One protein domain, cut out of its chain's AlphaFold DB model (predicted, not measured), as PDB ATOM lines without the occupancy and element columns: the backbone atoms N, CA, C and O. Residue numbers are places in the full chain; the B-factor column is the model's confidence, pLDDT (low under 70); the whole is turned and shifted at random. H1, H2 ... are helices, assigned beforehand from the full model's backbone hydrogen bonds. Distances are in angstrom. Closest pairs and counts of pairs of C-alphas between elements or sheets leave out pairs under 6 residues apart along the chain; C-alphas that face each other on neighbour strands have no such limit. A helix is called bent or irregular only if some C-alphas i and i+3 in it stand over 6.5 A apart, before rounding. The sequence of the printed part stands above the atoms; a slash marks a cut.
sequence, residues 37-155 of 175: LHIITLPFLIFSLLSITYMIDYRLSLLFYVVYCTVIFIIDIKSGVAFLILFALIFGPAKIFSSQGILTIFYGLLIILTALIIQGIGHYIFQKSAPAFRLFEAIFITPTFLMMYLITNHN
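AT A GLANCE: This is residues 37 to 155 of the 175 residues of the protein "Hypothetical protein" of Rotaria sp. Silwood1 (UniProt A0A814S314). H1 and the helical hairpin of H2 and H3 open as a V from the end of H1 where it links to H2, and H5 crosses the open end, packing on H1, H2 and H3. The longest helix, H4, packs along H1 alone, on the side away from H2. The printed part has 119 residues with five named helices, in the order H1, H2, H3, H4, H5, and no named strand; the class is all helix. It is compact, with a radius of gyration of the C-alphas of 14.7 A, and spans 45 by 32 by 21 A.

HOW THE PARTS SIT: H1, residues 37 to 56, is the hub and touches four other helices. With residues 50 to 54 alone it touches H2, residues 58 to 75; the closest C-alphas, of Thr 53 and Ser 61, are 5.1 A apart. This hairpin runs opposite ways at 37 degrees, only just a steep tilt. H2 forms a second hairpin with H3, residues 77 to 98, at a shallow tilt of 15 degrees, opposite ways; C-alphas 73 and 80 are closest, at 4.4 A. H3 touches H1 at a steep tilt of 52 degrees, the same way, with C-alphas 51 and 94 closest at 4.5 A. H4, residues 102 to 127, touches H1 at a shallow tilt of 20 degrees, opposite ways; C-alphas 48 and 108 are closest, at 4.6 A. H4 is apart from H2. H5, residues 135 to 151, is apart from H4. H5 touches H1, H2 and H3, with closest C-alphas 39 and 146 at 6.6 A, 72 and 144 at 6.6 A, and 79 and 148 at 5.7 A. The helix packing is mostly crossed: of 7 pairs that touch, 2 are at a shallow tilt. In H2 and H4 every O i to N i+4 pair is within hydrogen-bond range; in H1 14 of 16 are, in H3 16 of 18 and in H5 11 of 13.

IN THESE COORDINATES: H1 begins at C-alpha 37, (58.990, 86.486, 17.553), and is 28.8 A long. H2 is 26.0 A, H3 29.9 A and H4 36.5 A long. H5, 24.0 A long, ends at C-alpha 151, (63.608, 73.328, 8.316). H1, H3 and H5 are only just irregular: C-alphas 40 and 43 are 6.7 A apart, 89 and 92 6.6 A, and 139 and 142 6.8 A. H3 has a kink of 37 degrees near residue 92, and H5 one of 26 degrees near residue 142.

THE WHOLE: The two C-alphas farthest apart, of Ile 102 and Asn 155, are 47.8 A apart. The printed part has no cut. The links H1 to H2, H2 to H3 and H3 to H4 are tight; H4 to H5, with 7 residues between them, is short. The mean pLDDT of the printed part is 96.1, and no printed residue is under 70.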
ATOM      1  N   LEU A  37      60.254  85.759  17.416       97.88
ATOM      2  CA  LEU A  37      58.990  86.486  17.553       97.88
ATOM      3  C   LEU A  37      58.171  86.445  16.256       97.88
ATOM      4  O   LEU A  37      56.962  86.211  16.305       97.88
ATOM      5  N   HIS A  38      58.809  86.582  15.091       97.62
ATOM      6  CA  HIS A  38      58.124  86.430  13.802       97.62
ATOM      7  C   HIS A  38      57.620  85.001  13.572       97.62
ATOM      8  O   HIS A  38      56.481  84.808  13.153       97.62
ATOM      9  N   ILE A  39      58.439  83.994  13.884       97.62
ATOM     10  CA  ILE A  39      58.066  82.578  13.750       97.62
ATOM     11  C   ILE A  39      56.845  82.249  14.611       97.62
ATOM     12  O   ILE A  39      55.910  81.617  14.129       97.62
ATOM     13  N   ILE A  40      56.835  82.695  15.870       97.88
ATOM     14  CA  ILE A  40      55.734  82.435  16.803       97.88
ATOM     15  C   ILE A  40      54.457  83.140  16.349       97.88
ATOM     16  O   ILE A  40      53.382  82.560  16.440       97.88
ATOM     17  N   THR A  41      54.554  84.377  15.864       98.19
ATOM     18  CA  THR A  41      53.381  85.182  15.481       98.19
ATOM     19  C   THR A  41      52.767  84.773  14.142       98.19
ATOM     20  O   THR A  41      51.571  84.980  13.933       98.19
ATOM     21  N   LEU A  42      53.539  84.156  13.245       97.50
ATOM     22  CA  LEU A  42      53.096  83.780  11.903       97.50
ATOM     23  C   LEU A  42      51.859  82.848  11.884       97.50
ATOM     24  O   LEU A  42      50.901  83.183  11.182       97.50
ATOM     25  N   PRO A  43      51.787  81.745  12.660       98.12
ATOM     26  CA  PRO A  43      50.572  80.934  12.767       98.12
ATOM     27  C   PRO A  43      49.334  81.724  13.208       98.12
ATOM     28  O   PRO A  43      48.247  81.492  12.685       98.12
ATOM     29  N   PHE A  44      49.482  82.682  14.128       98.31
ATOM     30  CA  PHE A  44      48.364  83.496  14.619       98.31
ATOM     31  C   PHE A  44      47.869  84.491  13.568       98.31
ATOM     32  O   PHE A  44      46.661  84.689  13.433       98.31
ATOM     33  N   LEU A  45      48.784  85.076  12.790       98.00
ATOM     34  CA  LEU A  45      48.433  85.922  11.648       98.00
ATOM     35  C   LEU A  45      47.641  85.131  10.602       98.00
ATOM     36  O   LEU A  45      46.583  85.581  10.166       98.00
ATOM     37  N   ILE A  46      48.112  83.932  10.251       97.81
ATOM     38  CA  ILE A  46      47.430  83.042   9.300       97.81
ATOM     39  C   ILE A  46      46.059  82.626   9.839       97.81
ATOM     40  O   ILE A  46      45.067  82.741   9.123       97.81
ATOM     41  N   PHE A  47      45.979  82.196  11.101       98.50
ATOM     42  CA  PHE A  47      44.723  81.831  11.758       98.50
ATOM     43  C   PHE A  47      43.712  82.975  11.742       98.50
ATOM     44  O   PHE A  47      42.550  82.758  11.398       98.50
ATOM     45  N   SER A  48      44.144  84.187  12.082       98.12
ATOM     46  CA  SER A  48      43.265  85.351  12.102       98.12
ATOM     47  C   SER A  48      42.750  85.699  10.704       98.12
ATOM     48  O   SER A  48      41.539  85.813  10.507       98.12
ATOM     49  N   LEU A  49      43.640  85.775   9.708       97.38
ATOM     50  CA  LEU A  49      43.259  86.056   8.321       97.38
ATOM     51  C   LEU A  49      42.318  84.986   7.760       97.38
ATOM     52  O   LEU A  49      41.307  85.318   7.139       97.38
ATOM     53  N   LEU A  50      42.605  83.707   8.015       97.69
ATOM     54  CA  LEU A  50      41.717  82.611   7.638       97.69
ATOM     55  C   LEU A  50      40.361  82.740   8.324       97.69
ATOM     56  O   LEU A  50      39.347  82.645   7.650       97.69
ATOM     57  N   SER A  51      40.318  83.006   9.627       98.25
ATOM     58  CA  SER A  51      39.055  83.098  10.366       98.25
ATOM     59  C   SER A  51      38.184  84.261   9.889       98.25
ATOM     60  O   SER A  51      36.982  84.088   9.696       98.25
ATOM     61  N   ILE A  52      38.787  85.435   9.661       98.25
ATOM     62  CA  ILE A  52      38.090  86.617   9.138       98.25
ATOM     63  C   ILE A  52      37.553  86.334   7.736       98.25
ATOM     64  O   ILE A  52      36.375  86.563   7.476       98.25
ATOM     65  N   THR A  53      38.396  85.811   6.840       97.50
ATOM     66  CA  THR A  53      37.954  85.481   5.477       97.50
ATOM     67  C   THR A  53      36.873  84.408   5.485       97.50
ATOM     68  O   THR A  53      35.940  84.518   4.701       97.50
ATOM     69  N   TYR A  54      36.930  83.443   6.408       97.56
ATOM     70  CA  TYR A  54      35.976  82.334   6.466       97.56
ATOM     71  C   TYR A  54      34.606  82.831   6.905       97.56
ATOM     72  O   TYR A  54      33.590  82.406   6.360       97.56
ATOM     73  N   MET A  55      34.592  83.757   7.867       97.38
ATOM     74  CA  MET A  55      33.378  84.414   8.337       97.38
ATOM     75  C   MET A  55      32.690  85.188   7.207       97.38
ATOM     76  O   MET A  55      31.469  85.131   7.090       97.38
ATOM     77  N   ILE A  56      33.468  85.867   6.358       96.69
ATOM     78  CA  ILE A  56      32.941  86.599   5.198       96.69
ATOM     79  C   ILE A  56      32.429  85.620   4.132       96.69
ATOM     80  O   ILE A  56      31.273  85.700   3.724       96.69
ATOM     81  N   ASP A  57      33.294  84.719   3.667       96.81
ATOM     82  CA  ASP A  57      32.983  83.655   2.712       96.81
ATOM     83  C   ASP A  57      34.103  82.599   2.744       96.81
ATOM     84  O   ASP A  57      35.258  82.879   2.410       96.81
ATOM     85  N   TYR A  58      33.767  81.346   3.066       95.81
ATOM     86  CA  TYR A  58      34.731  80.239   3.099       95.81
ATOM     87  C   TYR A  58      35.521  80.069   1.786       95.81
ATOM     88  O   TYR A  58      36.652  79.574   1.800       95.81
ATOM     89  N   ARG A  59      34.951  80.471   0.642       97.50
ATOM     90  CA  ARG A  59      35.617  80.423  -0.666       97.50
ATOM     91  C   ARG A  59      36.789  81.393  -0.728       97.50
ATOM     92  O   ARG A  59      37.801  81.060  -1.342       97.50
ATOM     93  N   LEU A  60      36.694  82.546  -0.064       96.62
ATOM     94  CA  LEU A  60      37.797  83.501   0.046       96.62
ATOM     95  C   LEU A  60      38.937  82.929   0.889       96.62
ATOM     96  O   LEU A  60      40.097  83.081   0.510       96.62
ATOM     97  N   SER A  61      38.635  82.209   1.973       96.25
ATOM     98  CA  SER A  61      39.667  81.507   2.751       96.25
ATOM     99  C   SER A  61      40.356  80.420   1.945       96.25
ATOM    100  O   SER A  61      41.576  80.286   2.013       96.25
ATOM    101  N   LEU A  62      39.588  79.646   1.173       96.56
ATOM    102  CA  LEU A  62      40.142  78.608   0.311       96.56
ATOM    103  C   LEU A  62      41.022  79.219  -0.784       96.56
ATOM    104  O   LEU A  62      42.128  78.735  -1.017       96.56
ATOM    105  N   LEU A  63      40.565  80.304  -1.415       97.19
ATOM    106  CA  LEU A  63      41.339  81.039  -2.409       97.19
ATOM    107  C   LEU A  63      42.635  81.586  -1.805       97.19
ATOM    108  O   LEU A  63      43.699  81.386  -2.386       97.19
ATOM    109  N   PHE A  64      42.564  82.219  -0.630       95.62
ATOM    110  CA  PHE A  64      43.739  82.709   0.089       95.62
ATOM    111  C   PHE A  64      44.734  81.578   0.359       95.62
ATOM    112  O   PHE A  64      45.900  81.705   0.003       95.62
ATOM    113  N   TYR A  65      44.274  80.453   0.907       95.81
ATOM    114  CA  TYR A  65      45.102  79.272   1.158       95.81
ATOM    115  C   TYR A  65      45.800  78.755  -0.108       95.81
ATOM    116  O   TYR A  65      47.019  78.565  -0.104       95.81
ATOM    117  N   VAL A  66      45.045  78.552  -1.193       97.00
ATOM    118  CA  VAL A  66      45.570  78.008  -2.454       97.00
ATOM    119  C   VAL A  66      46.573  78.968  -3.081       97.00
ATOM    120  O   VAL A  66      47.671  78.545  -3.441       97.00
ATOM    121  N   VAL A  67      46.234  80.255  -3.185       97.00
ATOM    122  CA  VAL A  67      47.130  81.273  -3.751       97.00
ATOM    123  C   VAL A  67      48.394  81.388  -2.909       97.00
ATOM    124  O   VAL A  67      49.492  81.347  -3.461       97.00
ATOM    125  N   TYR A  68      48.258  81.462  -1.582       97.44
ATOM    126  CA  TYR A  68      49.393  81.587  -0.675       97.44
ATOM    127  C   TYR A  68      50.358  80.412  -0.824       97.44
ATOM    128  O   TYR A  68      51.535  80.615  -1.124       97.44
ATOM    129  N   CYS A  69      49.859  79.179  -0.708       97.44
ATOM    130  CA  CYS A  69      50.700  77.993  -0.845       97.44
ATOM    131  C   CYS A  69      51.315  77.895  -2.242       97.44
ATOM    132  O   CYS A  69      52.486  77.551  -2.348       97.44
ATOM    133  N   THR A  70      50.577  78.240  -3.304       97.31
ATOM    134  CA  THR A  70      51.103  78.228  -4.680       97.31
ATOM    135  C   THR A  70      52.300  79.161  -4.824       97.31
ATOM    136  O   THR A  70      53.332  78.747  -5.350       97.31
ATOM    137  N   VAL A  71      52.209  80.392  -4.311       97.12
ATOM    138  CA  VAL A  71      53.333  81.339  -4.334       97.12
ATOM    139  C   VAL A  71      54.522  80.785  -3.549       97.12
ATOM    140  O   VAL A  71      55.644  80.822  -4.053       97.12
ATOM    141  N   ILE A  72      54.301  80.199  -2.367       97.31
ATOM    142  CA  ILE A  72      55.404  79.622  -1.587       97.31
ATOM    143  C   ILE A  72      56.024  78.414  -2.300       97.31
ATOM    144  O   ILE A  72      57.244  78.322  -2.355       97.31
ATOM    145  N   PHE A  73      55.230  77.537  -2.921       96.75
ATOM    146  CA  PHE A  73      55.736  76.421  -3.730       96.75
ATOM    147  C   PHE A  73      56.593  76.883  -4.911       96.75
ATOM    148  O   PHE A  73      57.530  76.179  -5.286       96.75
ATOM    149  N   ILE A  74      56.290  78.047  -5.495       95.94
ATOM    150  CA  ILE A  74      57.112  78.657  -6.548       95.94
ATOM    151  C   ILE A  74      58.461  79.135  -5.988       95.94
ATOM    152  O   ILE A  74      59.472  79.019  -6.682       95.94
ATOM    153  N   ILE A  75      58.491  79.647  -4.753       95.75
ATOM    154  CA  ILE A  75      59.712  80.143  -4.098       95.75
ATOM    155  C   ILE A  75      60.580  78.982  -3.588       95.75
ATOM    156  O   ILE A  75      61.744  78.880  -3.966       95.75
ATOM    157  N   ASP A  76      60.019  78.105  -2.751       95.12
ATOM    158  CA  ASP A  76      60.683  76.932  -2.176       95.12
ATOM    159  C   ASP A  76      59.677  75.804  -1.878       95.12
ATOM    160  O   ASP A  76      58.735  75.963  -1.099       95.12
ATOM    161  N   ILE A  77      59.907  74.618  -2.451       95.12
ATOM    162  CA  ILE A  77      59.004  73.463  -2.297       95.12
ATOM    163  C   ILE A  77      58.916  73.004  -0.839       95.12
ATOM    164  O   ILE A  77      57.825  72.666  -0.381       95.12
ATOM    165  N   LYS A  78      60.035  72.971  -0.099       95.81
ATOM    166  CA  LYS A  78      60.043  72.462   1.286       95.81
ATOM    167  C   LYS A  78      59.189  73.351   2.189       95.81
ATOM    168  O   LYS A  78      58.347  72.852   2.932       95.81
ATOM    169  N   SER A  79      59.360  74.662   2.061       96.81
ATOM    170  CA  SER A  79      58.533  75.658   2.736       96.81
ATOM    171  C   SER A  79      57.080  75.561   2.280       96.81
ATOM    172  O   SER A  79      56.191  75.570   3.124       96.81
ATOM    173  N   GLY A  80      56.821  75.371   0.981       97.31
ATOM    174  CA  GLY A  80      55.471  75.161   0.448       97.31
ATOM    175  C   GLY A  80      54.745  73.989   1.115       97.31
ATOM    176  O   GLY A  80      53.610  74.146   1.559       97.31
ATOM    177  N   VAL A  81      55.419  72.846   1.288       97.81
ATOM    178  CA  VAL A  81      54.877  71.689   2.027       97.81
ATOM    179  C   VAL A  81      54.628  72.029   3.497       97.81
ATOM    180  O   VAL A  81      53.574  71.690   4.034       97.81
ATOM    181  N   ALA A  82      55.561  72.717   4.158       97.75
ATOM    182  CA  ALA A  82      55.395  73.102   5.558       97.75
ATOM    183  C   ALA A  82      54.196  74.044   5.762       97.75
ATOM    184  O   ALA A  82      53.397  73.840   6.678       97.75
ATOM    185  N   PHE A  83      54.013  75.030   4.878       98.06
ATOM    186  CA  PHE A  83      52.843  75.908   4.899       98.06
ATOM    187  C   PHE A  83      51.556  75.167   4.551       98.06
ATOM    188  O   PHE A  83      50.548  75.414   5.202       98.06
ATOM    189  N   LEU A  84      51.577  74.227   3.603       97.94
ATOM    190  CA  LEU A  84      50.420  73.384   3.294       97.94
ATOM    191  C   LEU A  84      49.911  72.664   4.553       97.94
ATOM    192  O   LEU A  84      48.722  72.714   4.865       97.94
ATOM    193  N   ILE A  85      50.827  72.053   5.313       97.75
ATOM    194  CA  ILE A  85      50.516  71.375   6.578       97.75
ATOM    195  C   ILE A  85      50.012  72.379   7.620       97.75
ATOM    196  O   ILE A  85      48.976  72.146   8.240       97.75
ATOM    197  N   LEU A  86      50.704  73.511   7.796       97.50
ATOM    198  CA  LEU A  86      50.315  74.551   8.752       97.50
ATOM    199  C   LEU A  86      48.896  75.066   8.484       97.50
ATOM    200  O   LEU A  86      48.077  75.138   9.399       97.50
ATOM    201  N   PHE A  87      48.584  75.387   7.230       97.25
ATOM    202  CA  PHE A  87      47.253  75.825   6.830       97.25
ATOM    203  C   PHE A  87      46.213  74.730   7.065       97.25
ATOM    204  O   PHE A  87      45.170  75.030   7.638       97.25
ATOM    205  N   ALA A  88      46.489  73.474   6.697       95.81
ATOM    206  CA  ALA A  88      45.565  72.363   6.930       95.81
ATOM    207  C   ALA A  88      45.227  72.187   8.423       95.81
ATOM    208  O   ALA A  88      44.061  72.002   8.772       95.81
ATOM    209  N   LEU A  89      46.224  72.313   9.304       97.62
ATOM    210  CA  LEU A  89      46.040  72.245  10.758       97.62
ATOM    211  C   LEU A  89      45.220  73.421  11.307       97.62
ATOM    212  O   LEU A  89      44.413  73.237  12.214       97.62
ATOM    213  N   ILE A  90      45.409  74.623  10.759       97.62
ATOM    214  CA  ILE A  90      44.749  75.853  11.219       97.62
ATOM    215  C   ILE A  90      43.337  76.014  10.632       97.62
ATOM    216  O   ILE A  90      42.484  76.653  11.252       97.62
ATOM    217  N   PHE A  91      43.049  75.415   9.474       95.75
ATOM    218  CA  PHE A  91      41.786  75.601   8.755       95.75
ATOM    219  C   PHE A  91      40.560  75.161   9.573       95.75
ATOM    220  O   PHE A  91      39.552  75.865   9.615       95.75
ATOM    221  N   GLY A  92      40.650  74.020  10.266       95.62
ATOM    222  CA  GLY A  92      39.591  73.522  11.152       95.62
ATOM    223  C   GLY A  92      39.285  74.478  12.316       95.62
ATOM    224  O   GLY A  92      38.142  74.925  12.443       95.62
ATOM    225  N   PRO A  93      40.287  74.847  13.138       97.81
ATOM    226  CA  PRO A  93      40.141  75.874  14.166       97.81
ATOM    227  C   PRO A  93      39.606  77.207  13.635       97.81
ATOM    228  O   PRO A  93      38.735  77.794  14.271       97.81
ATOM    229  N   ALA A  94      40.069  77.673  12.470       97.75
ATOM    230  CA  ALA A  94      39.599  78.922  11.869       97.75
ATOM    231  C   ALA A  94      38.106  78.861  11.510       97.75
ATOM    232  O   ALA A  94      37.357  79.793  11.805       97.75
ATOM    233  N   LYS A  95      37.641  77.728  10.964       97.31
ATOM    234  CA  LYS A  95      36.213  77.474  10.729       97.31
ATOM    235  C   LYS A  95      35.407  77.548  12.028       97.31
ATOM    236  O   LYS A  95      34.381  78.220  12.055       97.31
ATOM    237  N   ILE A  96      35.857  76.888  13.098       97.81
ATOM    238  CA  ILE A  96      35.169  76.930  14.403       97.81
ATOM    239  C   ILE A  96      35.140  78.365  14.933       97.81
ATOM    240  O   ILE A  96      34.098  78.857  15.343       97.81
ATOM    241  N   PHE A  97      36.267  79.070  14.877       97.75
ATOM    242  CA  PHE A  97      36.362  80.438  15.368       97.75
ATOM    243  C   PHE A  97      35.480  81.415  14.579       97.75
ATOM    244  O   PHE A  97      34.948  82.365  15.157       97.75
ATOM    245  N   SER A  98      35.283  81.165  13.281       97.31
ATOM    246  CA  SER A  98      34.433  81.980  12.405       97.31
ATOM    247  C   SER A  98      32.938  81.923  12.737       97.31
ATOM    248  O   SER A  98      32.198  82.834  12.371       97.31
ATOM    249  N   SER A  99      32.478  80.913  13.488       96.81
ATOM    250  CA  SER A  99      31.065  80.798  13.876       96.81
ATOM    251  C   SER A  99      30.614  81.854  14.891       96.81
ATOM    252  O   SER A  99      29.438  81.895  15.240       96.81
ATOM    253  N   GLN A 100      31.525  82.706  15.376       95.69
ATOM    254  CA  GLN A 100      31.222  83.830  16.268       95.69
ATOM    255  C   GLN A 100      30.716  85.079  15.517       95.69
ATOM    256  O   GLN A 100      30.413  86.099  16.141       95.69
ATOM    257  N   GLY A 101      30.621  85.028  14.182       95.19
ATOM    258  CA  GLY A 101      30.087  86.115  13.363       95.19
ATOM    259  C   GLY A 101      30.936  87.384  13.460       95.19
ATOM    260  O   GLY A 101      32.153  87.345  13.309       95.19
ATOM    261  N   ILE A 102      30.315  88.532  13.741       95.75
ATOM    262  CA  ILE A 102      31.022  89.826  13.782       95.75
ATOM    263  C   ILE A 102      32.145  89.872  14.833       95.75
ATOM    264  O   ILE A 102      33.154  90.550  14.629       95.75
ATOM    265  N   LEU A 103      32.028  89.103  15.924       97.50
ATOM    266  CA  LEU A 103      33.077  89.009  16.943       97.50
ATOM    267  C   LEU A 103      34.365  88.384  16.388       97.50
ATOM    268  O   LEU A 103      35.452  88.742  16.835       97.50
ATOM    269  N   THR A 104      34.273  87.525  15.367       97.75
ATOM    270  CA  THR A 104      35.443  86.989  14.659       97.75
ATOM    271  C   THR A 104      36.280  88.102  14.033       97.75
ATOM    272  O   THR A 104      37.505  88.032  14.103       97.75
ATOM    273  N   ILE A 105      35.655  89.146  13.464       97.31
ATOM    274  CA  ILE A 105      36.396  90.304  12.937       97.31
ATOM    275  C   ILE A 105      37.128  91.009  14.071       97.31
ATOM    276  O   ILE A 105      38.326  91.252  13.958       97.31
ATOM    277  N   PHE A 106      36.431  91.307  15.169       97.94
ATOM    278  CA  PHE A 106      37.024  92.031  16.290       97.94
ATOM    279  C   PHE A 106      38.231  91.288  16.874       97.94
ATOM    280  O   PHE A 106      39.330  91.841  16.948       97.94
ATOM    281  N   TYR A 107      38.061  90.012  17.229       97.94
ATOM    282  CA  TYR A 107      39.148  89.217  17.793       97.94
ATOM    283  C   TYR A 107      40.247  88.913  16.776       97.94
ATOM    284  O   TYR A 107      41.423  88.905  17.132       97.94
ATOM    285  N   GLY A 108      39.896  88.699  15.508       98.00
ATOM    286  CA  GLY A 108      40.879  88.504  14.453       98.00
ATOM    287  C   GLY A 108      41.773  89.737  14.277       98.00
ATOM    288  O   GLY A 108      43.003  89.622  14.290       98.00
ATOM    289  N   LEU A 109      41.183  90.931  14.192       98.25
ATOM    290  CA  LEU A 109      41.939  92.182  14.106       98.25
ATOM    291  C   LEU A 109      42.800  92.413  15.348       98.25
ATOM    292  O   LEU A 109      43.946  92.840  15.212       98.25
ATOM    293  N   LEU A 110      42.295  92.073  16.538       98.38
ATOM    294  CA  LEU A 110      43.074  92.130  17.773       98.38
ATOM    295  C   LEU A 110      44.311  91.221  17.698       98.38
ATOM    296  O   LEU A 110      45.415  91.687  17.964       98.38
ATOM    297  N   ILE A 111      44.154  89.965  17.266       98.50
ATOM    298  CA  ILE A 111      45.271  89.023  17.086       98.50
ATOM    299  C   ILE A 111      46.297  89.570  16.086       98.50
ATOM    300  O   ILE A 111      47.497  89.516  16.358       98.50
ATOM    301  N   ILE A 112      45.842  90.116  14.951       98.12
ATOM    302  CA  ILE A 112      46.730  90.706  13.939       98.12
ATOM    303  C   ILE A 112      47.510  91.873  14.536       98.12
ATOM    304  O   ILE A 112      48.734  91.906  14.429       98.12
ATOM    305  N   LEU A 113      46.827  92.805  15.203       98.31
ATOM    306  CA  LEU A 113      47.465  93.969  15.807       98.31
ATOM    307  C   LEU A 113      48.490  93.557  16.868       98.31
ATOM    308  O   LEU A 113      49.614  94.053  16.857       98.31
ATOM    309  N   THR A 114      48.144  92.615  17.747       98.44
ATOM    310  CA  THR A 114      49.068  92.093  18.759       98.44
ATOM    311  C   THR A 114      50.289  91.434  18.120       98.44
ATOM    312  O   THR A 114      51.414  91.710  18.533       98.44
ATOM    313  N   ALA A 115      50.103  90.612  17.085       98.00
ATOM    314  CA  ALA A 115      51.203  89.985  16.359       98.00
ATOM    315  C   ALA A 115      52.126  91.023  15.699       98.00
ATOM    316  O   ALA A 115      53.345  90.921  15.831       98.00
ATOM    317  N   LEU A 116      51.563  92.051  15.056       96.44
ATOM    318  CA  LEU A 116      52.331  93.144  14.453       96.44
ATOM    319  C   LEU A 116      53.096  93.961  15.502       96.44
ATOM    320  O   LEU A 116      54.246  94.321  15.264       96.44
ATOM    321  N   ILE A 117      52.507  94.213  16.675       97.50
ATOM    322  CA  ILE A 117      53.197  94.874  17.794       97.50
ATOM    323  C   ILE A 117      54.377  94.023  18.268       97.50
ATOM    324  O   ILE A 117      55.476  94.545  18.430       97.50
ATOM    325  N   ILE A 118      54.182  92.715  18.455       98.06
ATOM    326  CA  ILE A 118      55.249  91.796  18.876       98.06
ATOM    327  C   ILE A 118      56.388  91.763  17.845       98.06
ATOM    328  O   ILE A 118      57.557  91.845  18.223       98.06
ATOM    329  N   GLN A 119      56.069  91.695  16.550       96.88
ATOM    330  CA  GLN A 119      57.064  91.782  15.473       96.88
ATOM    331  C   GLN A 119      57.778  93.143  15.473       96.88
ATOM    332  O   GLN A 119      59.003  93.208  15.391       96.88
ATOM    333  N   GLY A 120      57.038  94.240  15.660       96.56
ATOM    334  CA  GLY A 120      57.591  95.590  15.781       96.56
ATOM    335  C   GLY A 120      58.544  95.746  16.970       96.56
ATOM    336  O   GLY A 120      59.607  96.344  16.825       96.56
ATOM    337  N   ILE A 121      58.220  95.149  18.121       96.75
ATOM    338  CA  ILE A 121      59.116  95.050  19.283       96.75
ATOM    339  C   ILE A 121      60.388  94.285  18.907       96.75
ATOM    340  O   ILE A 121      61.492  94.726  19.235       96.75
ATOM    341  N   GLY A 122      60.240  93.172  18.186       96.81
ATOM    342  CA  GLY A 122      61.336  92.402  17.607       96.81
ATOM    343  C   GLY A 122      62.322  93.275  16.828       96.81
ATOM    344  O   GLY A 122      63.525  93.290  17.109       96.81
ATOM    345  N   HIS A 123      61.790  94.063  15.899       96.00
ATOM    346  CA  HIS A 123      62.559  95.002  15.093       96.00
ATOM    347  C   HIS A 123      63.193  96.124  15.930       96.00
ATOM    348  O   HIS A 123      64.401  96.351  15.865       96.00
ATOM    349  N   TYR A 124      62.417  96.808  16.766       96.19
ATOM    350  CA  TYR A 124      62.894  98.005  17.455       96.19
ATOM    351  C   TYR A 124      63.890  97.697  18.579       96.19
ATOM    352  O   TYR A 124      64.944  98.325  18.665       96.19
ATOM    353  N   ILE A 125      63.588  96.709  19.428       96.44
ATOM    354  CA  ILE A 125      64.409  96.395  20.605       96.44
ATOM    355  C   ILE A 125      65.632  95.565  20.214       96.44
ATOM    356  O   ILE A 125      66.748  95.864  20.644       96.44
ATOM    357  N   PHE A 126      65.441  94.518  19.407       93.81
ATOM    358  CA  PHE A 126      66.495  93.538  19.149       93.81
ATOM    359  C   PHE A 126      67.243  93.798  17.846       93.81
ATOM    360  O   PHE A 126      68.473  93.730  17.825       93.81
ATOM    361  N   GLN A 127      66.525  94.105  16.761       90.56
ATOM    362  CA  GLN A 127      67.161  94.394  15.473       90.56
ATOM    363  C   GLN A 127      67.751  95.813  15.421       90.56
ATOM    364  O   GLN A 127      68.718  96.041  14.695       90.56
ATOM    365  N   LYS A 128      67.210  96.746  16.219       92.44
ATOM    366  CA  LYS A 128      67.564  98.177  16.235       92.44
ATOM    367  C   LYS A 128      67.398  98.844  14.866       92.44
ATOM    368  O   LYS A 128      68.156  99.739  14.501       92.44
ATOM    369  N   SER A 129      66.406  98.398  14.103       89.12
ATOM    370  CA  SER A 129      66.042  98.980  12.815       89.12
ATOM    371  C   SER A 129      64.530  98.935  12.624       89.12
ATOM    372  O   SER A 129      63.845  98.097  13.209       89.12
ATOM    373  N   ALA A 130      64.001  99.844  11.808       90.38
ATOM    374  CA  ALA A 130      62.616  99.754  11.364       90.38
ATOM    375  C   ALA A 130      62.431  98.525  10.446       90.38
ATOM    376  O   ALA A 130      63.376  98.145   9.744       90.38
ATOM    377  N   PRO A 131      61.239  97.905  10.424       88.38
ATOM    378  CA  PRO A 131      60.940  96.843   9.471       88.38
ATOM    379  C   PRO A 131      60.999  97.362   8.029       88.38
ATOM    380  O   PRO A 131      60.685  98.522   7.749       88.38
ATOM    381  N   ALA A 132      61.366  96.487   7.093       86.06
ATOM    382  CA  ALA A 132      61.246  96.781   5.673       86.06
ATOM    383  C   ALA A 132      59.766  96.721   5.257       86.06
ATOM    384  O   ALA A 132      59.142  95.661   5.262       86.06
ATOM    385  N   PHE A 133      59.175  97.862   4.893       78.44
ATOM    386  CA  PHE A 133      57.769  97.931   4.484       78.44
ATOM    387  C   PHE A 133      57.596  97.640   2.987       78.44
ATOM    388  O   PHE A 133      57.354  98.534   2.178       78.44
ATOM    389  N   ARG A 134      57.708  96.363   2.611       92.38
ATOM    390  CA  ARG A 134      57.372  95.857   1.271       92.38
ATOM    391  C   ARG A 134      56.311  94.774   1.399       92.38
ATOM    392  O   ARG A 134      56.569  93.729   1.983       92.38
ATOM    393  N   LEU A 135      55.122  95.007   0.839       92.12
ATOM    394  CA  LEU A 135      53.969  94.118   1.028       92.12
ATOM    395  C   LEU A 135      54.258  92.673   0.588       92.12
ATOM    396  O   LEU A 135      54.011  91.737   1.340       92.12
ATOM    397  N   PHE A 136      54.824  92.498  -0.610       94.62
ATOM    398  CA  PHE A 136      55.156  91.171  -1.135       94.62
ATOM    399  C   PHE A 136      56.194  90.450  -0.265       94.62
ATOM    400  O   PHE A 136      56.081  89.252  -0.007       94.62
ATOM    401  N   GLU A 137      57.176  91.194   0.242       95.06
ATOM    402  CA  GLU A 137      58.194  90.656   1.135       95.06
ATOM    403  C   GLU A 137      57.595  90.235   2.478       95.06
ATOM    404  O   GLU A 137      57.801  89.107   2.917       95.06
ATOM    405  N   ALA A 138      56.793  91.104   3.095       94.19
ATOM    406  CA  ALA A 138      56.150  90.846   4.376       94.19
ATOM    407  C   ALA A 138      55.190  89.645   4.324       94.19
ATOM    408  O   ALA A 138      55.131  88.871   5.278       94.19
ATOM    409  N   ILE A 139      54.458  89.472   3.217       95.25
ATOM    410  CA  ILE A 139      53.461  88.401   3.071       95.25
ATOM    411  C   ILE A 139      54.095  87.071   2.644       95.25
ATOM    412  O   ILE A 139      53.703  86.026   3.166       95.25
ATOM    413  N   PHE A 140      55.051  87.080   1.706       96.94
ATOM    414  CA  PHE A 140      55.553  85.849   1.082       96.94
ATOM    415  C   PHE A 140      57.026  85.573   1.379       96.94
ATOM    416  O   PHE A 140      57.352  84.490   1.865       96.94
ATOM    417  N   ILE A 141      57.924  86.526   1.117       97.50
ATOM    418  CA  ILE A 141      59.373  86.273   1.215       97.50
ATOM    419  C   ILE A 141      59.800  86.049   2.662       97.50
ATOM    420  O   ILE A 141      60.434  85.037   2.943       97.50
ATOM    421  N   THR A 142      59.438  86.938   3.586       96.94
ATOM    422  CA  THR A 142      59.835  86.834   4.993       96.94
ATOM    423  C   THR A 142      59.302  85.549   5.631       96.94
ATOM    424  O   THR A 142      60.111  84.798   6.176       96.94
ATOM    425  N   PRO A 143      58.009  85.189   5.514       97.38
ATOM    426  CA  PRO A 143      57.524  83.908   6.031       97.38
ATOM    427  C   PRO A 143      58.216  82.691   5.404       97.38
ATOM    428  O   PRO A 143      58.546  81.747   6.123       97.38
ATOM    429  N   THR A 144      58.502  82.721   4.097       97.81
ATOM    430  CA  THR A 144      59.240  81.636   3.423       97.81
ATOM    431  C   THR A 144      60.668  81.531   3.930       97.81
ATOM    432  O   THR A 144      61.117  80.442   4.268       97.81
ATOM    433  N   PHE A 145      61.370  82.658   4.044       97.75
ATOM    434  CA  PHE A 145      62.715  82.727   4.601       97.75
ATOM    435  C   PHE A 145      62.758  82.130   6.009       97.75
ATOM    436  O   PHE A 145      63.622  81.308   6.298       97.75
ATOM    437  N   LEU A 146      61.816  82.510   6.878       97.31
ATOM    438  CA  LEU A 146      61.740  82.019   8.255       97.31
ATOM    439  C   LEU A 146      61.452  80.518   8.311       97.31
ATOM    440  O   LEU A 146      62.087  79.804   9.086       97.31
ATOM    441  N   MET A 147      60.530  80.039   7.477       97.56
ATOM    442  CA  MET A 147      60.207  78.618   7.389       97.56
ATOM    443  C   MET A 147      61.402  77.811   6.883       97.56
ATOM    444  O   MET A 147      61.810  76.846   7.522       97.56
ATOM    445  N   MET A 148      62.026  78.246   5.787       96.62
ATOM    446  CA  MET A 148      63.220  77.611   5.241       96.62
ATOM    447  C   MET A 148      64.362  77.633   6.262       96.62
ATOM    448  O   MET A 148      65.060  76.633   6.416       96.62
ATOM    449  N   TYR A 149      64.524  78.737   7.000       95.44
ATOM    450  CA  TYR A 149      65.502  78.845   8.080       95.44
ATOM    451  C   TYR A 149      65.260  77.785   9.165       95.44
ATOM    452  O   TYR A 149      66.206  77.203   9.671       95.44
ATOM    453  N   LEU A 150      64.010  77.484   9.511       95.44
ATOM    454  CA  LEU A 150      63.705  76.469  10.522       95.44
ATOM    455  C   LEU A 150      63.968  75.031  10.062       95.44
ATOM    456  O   LEU A 150      64.367  74.201  10.875       95.44
ATOM    457  N   ILE A 151      63.705  74.722   8.790       95.38
ATOM    458  CA  ILE A 151      63.608  73.328   8.316       95.38
ATOM    459  C   ILE A 151      64.817  72.847   7.503       95.38
ATOM    460  O   ILE A 151      64.831  71.699   7.056       95.38
ATOM    461  N   THR A 152      65.816  73.698   7.255       92.94
ATOM    462  CA  THR A 152      66.972  73.359   6.403       92.94
ATOM    463  C   THR A 152      68.304  73.437   7.143       92.94
ATOM    464  O   THR A 152      68.426  74.059   8.194       92.94
ATOM    465  N   ASN A 153      69.331  72.787   6.587       89.75
ATOM    466  CA  ASN A 153      70.669  72.796   7.161       89.75
ATOM    467  C   ASN A 153      71.418  74.079   6.765       89.75
ATOM    468  O   ASN A 153      71.730  74.301   5.596       89.75
ATOM    469  N   HIS A 154      71.785  74.896   7.750       87.12
ATOM    470  CA  HIS A 154      72.478  76.174   7.543       87.12
ATOM    471  C   HIS A 154      73.910  76.080   6.997       87.12
ATOM    472  O   HIS A 154      74.526  77.120   6.740       87.12
ATOM    473  N   ASN A 155      74.439  74.867   6.833       84.44
ATOM    474  CA  ASN A 155      75.737  74.616   6.209       84.44
ATOM    475  C   ASN A 155      75.646  74.440   4.684       84.44
ATOM    476  O   ASN A 155      76.678  74.368   4.018       84.44
TER     477      ASN A 155